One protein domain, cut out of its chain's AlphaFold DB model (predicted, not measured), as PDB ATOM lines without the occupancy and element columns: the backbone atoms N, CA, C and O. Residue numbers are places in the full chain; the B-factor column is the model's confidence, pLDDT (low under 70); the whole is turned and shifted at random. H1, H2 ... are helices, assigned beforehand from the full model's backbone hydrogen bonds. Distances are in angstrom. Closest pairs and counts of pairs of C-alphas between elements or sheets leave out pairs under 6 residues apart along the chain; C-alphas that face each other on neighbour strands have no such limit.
ATOM      1  N   TRP A  42     169.205  96.283 158.095       78.69
ATOM      2  CA  TRP A  42     168.305  97.452 157.959       78.69
ATOM      3  C   TRP A  42     166.836  97.096 157.678       78.69
ATOM      4  O   TRP A  42     165.925  97.782 158.141       78.69
ATOM      5  N   ARG A  43     166.600  96.020 156.920       82.75
ATOM      6  CA  ARG A  43     165.261  95.542 156.544       82.75
ATOM      7  C   ARG A  43     164.473  94.970 157.726       82.75
ATOM      8  O   ARG A  43     163.258  95.125 157.729       82.75
ATOM      9  N   ASP A  44     165.167  94.449 158.735       83.88
ATOM     10  CA  ASP A  44     164.580  93.801 159.915       83.88
ATOM     11  C   ASP A  44     164.371  94.784 161.076       83.88
ATOM     12  O   ASP A  44     163.863  94.422 162.135       83.88
ATOM     13  N   LEU A  45     164.747  96.057 160.899       80.56
ATOM     14  CA  LEU A  45     164.408  97.101 161.860       80.56
ATOM     15  C   LEU A  45     163.020  97.664 161.575       80.56
ATOM     16  O   LEU A  45     162.735  98.161 160.480       80.56
ATOM     17  N   GLY A  46     162.191  97.682 162.617       81.69
ATOM     18  CA  GLY A  46     160.982  98.496 162.647       81.69
ATOM     19  C   GLY A  46     161.295  99.989 162.498       81.69
ATOM     20  O   GLY A  46     162.449 100.423 162.596       81.69
ATOM     21  N   VAL A  47     160.252 100.796 162.295       79.56
ATOM     22  CA  VAL A  47     160.356 102.251 162.071       79.56
ATOM     23  C   VAL A  47     161.199 102.934 163.157       79.56
ATOM     24  O   VAL A  47     162.108 103.696 162.836       79.56
ATOM     25  N   GLY A  48     160.996 102.575 164.430       76.06
ATOM     26  CA  GLY A  48     161.776 103.112 165.552       76.06
ATOM     27  C   GLY A  48     163.250 102.687 165.564       76.06
ATOM     28  O   GLY A  48     164.114 103.468 165.951       76.06
ATOM     29  N   GLY A  49     163.569 101.483 165.085       78.44
ATOM     30  CA  GLY A  49     164.947 100.996 164.992       78.44
ATOM     31  C   GLY A  49     165.735 101.671 163.868       78.44
ATOM     32  O   GLY A  49     166.910 102.006 164.041       78.44
ATOM     33  N   LYS A  50     165.071 101.929 162.735       83.62
ATOM     34  CA  LYS A  50     165.631 102.720 161.630       83.62
ATOM     35  C   LYS A  50     165.883 104.155 162.068       83.62
ATOM     36  O   LYS A  50     166.988 104.652 161.870       83.62
ATOM     37  N   LEU A  51     164.912 104.766 162.751       74.38
ATOM     38  CA  LEU A  51     165.072 106.095 163.336       74.38
ATOM     39  C   LEU A  51     166.263 106.114 164.300       74.38
ATOM     40  O   LEU A  51     167.203 106.867 164.087       74.38
ATOM     41  N   GLY A  52     166.299 105.223 165.294       73.56
ATOM     42  CA  GLY A  52     167.353 105.194 166.313       73.56
ATOM     43  C   GLY A  52     168.772 105.021 165.756       73.56
ATOM     44  O   GLY A  52     169.720 105.587 166.300       73.56
ATOM     45  N   ARG A  53     168.940 104.289 164.647       75.25
ATOM     46  CA  ARG A  53     170.237 104.197 163.955       75.25
ATOM     47  C   ARG A  53     170.575 105.456 163.170       75.25
ATOM     48  O   ARG A  53     171.709 105.913 163.256       75.25
ATOM     49  N   MET A  54     169.603 106.042 162.480       69.25
ATOM     50  CA  MET A  54     169.772 107.317 161.778       69.25
ATOM     51  C   MET A  54     170.160 108.440 162.755       69.25
ATOM     52  O   MET A  54     171.060 109.230 162.480       69.25
ATOM     53  N   VAL A  55     169.552 108.433 163.942       64.81
ATOM     54  CA  VAL A  55     169.818 109.342 165.064       64.81
ATOM     55  C   VAL A  55     171.200 109.132 165.689       64.81
ATOM     56  O   VAL A  55     171.852 110.095 166.066       64.81
ATOM     57  N   ARG A  56     171.679 107.887 165.804       67.06
ATOM     58  CA  ARG A  56     173.033 107.605 166.318       67.06
ATOM     59  C   ARG A  56     174.139 107.903 165.311       67.06
ATOM     60  O   ARG A  56     175.248 108.223 165.716       67.06
ATOM     61  N   GLN A  57     173.853 107.749 164.021       65.06
ATOM     62  CA  GLN A  57     174.824 107.955 162.948       65.06
ATOM     63  C   GLN A  57     174.934 109.432 162.540       65.06
ATOM     64  O   GLN A  57     175.992 109.865 162.092       65.06
ATOM     65  N   SER A  58     173.874 110.221 162.735       60.88
ATOM     66  CA  SER A  58     173.913 111.676 162.606       60.88
ATOM     67  C   SER A  58     174.049 112.297 163.998       60.88
ATOM     68  O   SER A  58     173.085 112.381 164.745       60.88
ATOM     69  N   GLY A  59     175.242 112.769 164.372       64.25
ATOM     70  CA  GLY A  59     175.496 113.420 165.675       64.25
ATOM     71  C   GLY A  59     174.653 114.679 165.964       64.25
ATOM     72  O   GLY A  59     174.805 115.293 167.012       64.25
ATOM     73  N   ASN A  60     173.737 115.037 165.060       71.56
ATOM     74  CA  ASN A  60     172.909 116.231 165.079       71.56
ATOM     75  C   ASN A  60     171.407 115.891 165.070       71.56
ATOM     76  O   ASN A  60     170.636 116.494 164.323       71.56
ATOM     77  N   LEU A  61     170.969 114.952 165.919       74.56
ATOM     78  CA  LEU A  61     169.545 114.652 166.151       74.56
ATOM     79  C   LEU A  61     168.694 115.919 166.324       74.56
ATOM     80  O   LEU A  61     167.586 116.010 165.802       74.56
ATOM     81  N   PHE A  62     169.240 116.901 167.041       81.50
ATOM     82  CA  PHE A  62     168.598 118.188 167.268       81.50
ATOM     83  C   PHE A  62     168.233 118.901 165.957       81.50
ATOM     84  O   PHE A  62     167.115 119.384 165.826       81.50
ATOM     85  N   ILE A  63     169.126 118.900 164.961       86.56
ATOM     86  CA  ILE A  63     168.879 119.526 163.652       86.56
ATOM     87  C   ILE A  63     167.769 118.783 162.905       86.56
ATOM     88  O   ILE A  63     166.909 119.414 162.298       86.56
ATOM     89  N   VAL A  64     167.752 117.449 162.978       85.12
ATOM     90  CA  VAL A  64     166.716 116.630 162.330       85.12
ATOM     91  C   VAL A  64     165.342 116.901 162.946       85.12
ATOM     92  O   VAL A  64     164.376 117.112 162.217       85.12
ATOM     93  N   LEU A  65     165.250 116.953 164.278       87.38
ATOM     94  CA  LEU A  65     164.000 117.264 164.976       87.38
ATOM     95  C   LEU A  65     163.553 118.712 164.739       87.38
ATOM     96  O   LEU A  65     162.372 118.942 164.489       87.38
ATOM     97  N   ALA A  66     164.480 119.672 164.752       91.06
ATOM     98  CA  ALA A  66     164.185 121.073 164.459       91.06
ATOM     99  C   ALA A  66     163.695 121.261 163.013       91.06
ATOM    100  O   ALA A  66     162.700 121.945 162.787       91.06
ATOM    101  N   GLY A  67     164.339 120.605 162.041       93.69
ATOM    102  CA  GLY A  67     163.924 120.625 160.639       93.69
ATOM    103  C   GLY A  67     162.556 119.979 160.420       93.69
ATOM    104  O   GLY A  67     161.722 120.540 159.715       93.69
ATOM    105  N   ALA A  68     162.286 118.842 161.068       91.88
ATOM    106  CA  ALA A  68     160.978 118.191 161.011       91.88
ATOM    107  C   ALA A  68     159.876 119.051 161.655       91.88
ATOM    108  O   ALA A  68     158.796 119.188 161.084       91.88
ATOM    109  N   GLY A  69     160.156 119.676 162.803       95.44
ATOM    110  CA  GLY A  69     159.237 120.611 163.453       95.44
ATOM    111  C   GLY A  69     158.935 121.828 162.578       95.44
ATOM    112  O   GLY A  69     157.769 122.155 162.362       95.44
ATOM    113  N   LEU A  70     159.971 122.451 162.001       95.19
ATOM    114  CA  LEU A  70     159.809 123.574 161.076       95.19
ATOM    115  C   LEU A  70     159.005 123.171 159.836       95.19
ATOM    116  O   LEU A  70     158.134 123.922 159.414       95.19
ATOM    117  N   PHE A  71     159.249 121.981 159.280       95.56
ATOM    118  CA  PHE A  71     158.487 121.466 158.143       95.56
ATOM    119  C   PHE A  71     157.000 121.296 158.472       95.56
ATOM    120  O   PHE A  71     156.158 121.687 157.670       95.56
ATOM    121  N   VAL A  72     156.663 120.768 159.654       95.81
ATOM    122  CA  VAL A  72     155.265 120.643 160.100       95.81
ATOM    123  C   VAL A  72     154.609 122.016 160.237       95.81
ATOM    124  O   VAL A  72     153.502 122.208 159.737       95.81
ATOM    125  N   VAL A  73     155.295 122.988 160.849       94.31
ATOM    126  CA  VAL A  73     154.795 124.369 160.952       94.31
ATOM    127  C   VAL A  73     154.596 124.982 159.567       94.31
ATOM    128  O   VAL A  73     153.554 125.575 159.315       94.31
ATOM    129  N   LEU A  74     155.549 124.796 158.651       92.75
ATOM    130  CA  LEU A  74     155.465 125.313 157.287       92.75
ATOM    131  C   LEU A  74     154.315 124.666 156.506       92.75
ATOM    132  O   LEU A  74     153.598 125.357 155.795       92.75
ATOM    133  N   ALA A  75     154.115 123.354 156.649       90.06
ATOM    134  CA  ALA A  75     153.028 122.627 156.005       90.06
ATOM    135  C   ALA A  75     151.657 123.070 156.535       90.06
ATOM    136  O   ALA A  75     150.726 123.253 155.751       90.06
ATOM    137  N   ILE A  76     151.534 123.291 157.848       88.31
ATOM    138  CA  ILE A  76     150.326 123.869 158.444       88.31
ATOM    139  C   ILE A  76     150.123 125.293 157.922       88.31
ATOM    140  O   ILE A  76     149.057 125.578 157.394       88.31
ATOM    141  N   ALA A  77     151.143 126.152 157.972       85.94
ATOM    142  CA  ALA A  77     151.050 127.527 157.482       85.94
ATOM    143  C   ALA A  77     150.614 127.569 156.008       85.94
ATOM    144  O   ALA A  77     149.591 128.170 155.691       85.94
ATOM    145  N   LEU A  78     151.299 126.827 155.131       81.88
ATOM    146  CA  LEU A  78     150.967 126.722 153.710       81.88
ATOM    147  C   LEU A  78     149.560 126.174 153.481       81.88
ATOM    148  O   LEU A  78     148.832 126.724 152.668       81.88
ATOM    149  N   SER A  79     149.148 125.115 154.180       77.88
ATOM    150  CA  SER A  79     147.798 124.562 154.001       77.88
ATOM    151  C   SER A  79     146.708 125.511 154.508       77.88
ATOM    152  O   SER A  79     145.666 125.632 153.866       77.88
ATOM    153  N   THR A  80     146.953 126.241 155.600       73.88
ATOM    154  CA  THR A  80     146.004 127.233 156.128       73.88
ATOM    155  C   THR A  80     145.950 128.521 155.304       73.88
ATOM    156  O   THR A  80     144.883 129.128 155.217       73.88
ATOM    157  N   GLU A  81     147.044 128.918 154.649       66.94
ATOM    158  CA  GLU A  81     147.077 130.093 153.768       66.94
ATOM    159  C   GLU A  81     146.578 129.787 152.352       66.94
ATOM    160  O   GLU A  81     145.823 130.577 151.784       66.94
ATOM    161  N   LEU A  82     146.937 128.631 151.781       68.38
ATOM    162  CA  LEU A  82     146.561 128.261 150.411       68.38
ATOM    163  C   LEU A  82     145.042 128.088 150.257       68.38
ATOM    164  O   LEU A  82     144.488 128.401 149.207       68.38
ATOM    165  N   PHE A  83     144.366 127.630 151.314       62.12
ATOM    166  CA  PHE A  83     142.906 127.502 151.368       62.12
ATOM    167  C   PHE A  83     142.240 128.594 152.205       62.12
ATOM    168  O   PHE A  83     141.090 128.447 152.627       62.12
ATOM    169  N   ALA A  84     142.937 129.704 152.454       68.25
ATOM    170  CA  ALA A  84     142.322 130.821 153.142       68.25
ATOM    171  C   ALA A  84     141.114 131.313 152.331       68.25
ATOM    172  O   ALA A  84     141.211 131.586 151.130       68.25
TER     173      ALA A  84
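Overview. This is residues 42 to 84 of the 310 residues of a protein of Cutaneotrichosporon oleaginosum (UniProt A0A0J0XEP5). Two helices meet near their ends as an open V, the short arm H1 and the long arm H2, with most of H2 sticking out alone: residues 66 to 84 stand free. The printed part has 43 residues with two named helices, H1 then H2, and no named strand; the class is all helix. It is extended, with a radius of gyration of the C-alphas of 14.6 A, and flat, spanning 43 by 22 by 9 A.

Arrangement. Look first at H1, residues 47 to 57, then at H2, residues 61 to 82, after a tight link of 3 residues. They are close but not clearly touching; their closest C-alphas, those of Val 55 and Leu 61, are 5.4 A apart. Their lines stand at a steep tilt of 57 degrees, opposite ways. In H1 and H2 every O i to N i+4 pair is within hydrogen-bond range.

Along the chain. Find C-alpha 47 at (160.356, 102.251, 162.071); from there H1 runs 15.6 A to C-alpha 57. H2 runs 31.0 A from C-alpha 61 at (169.545, 114.652, 166.151) to C-alpha 82 at (146.561, 128.261, 150.411).

Size, cuts and confidence. The two C-alphas farthest apart, those of Asp 44 and Ala 84, are 43.7 A apart. The printed part has no cut. Look in the B-factor column for pLDDT under 70 at residues 54 to 59 and 81 to 84.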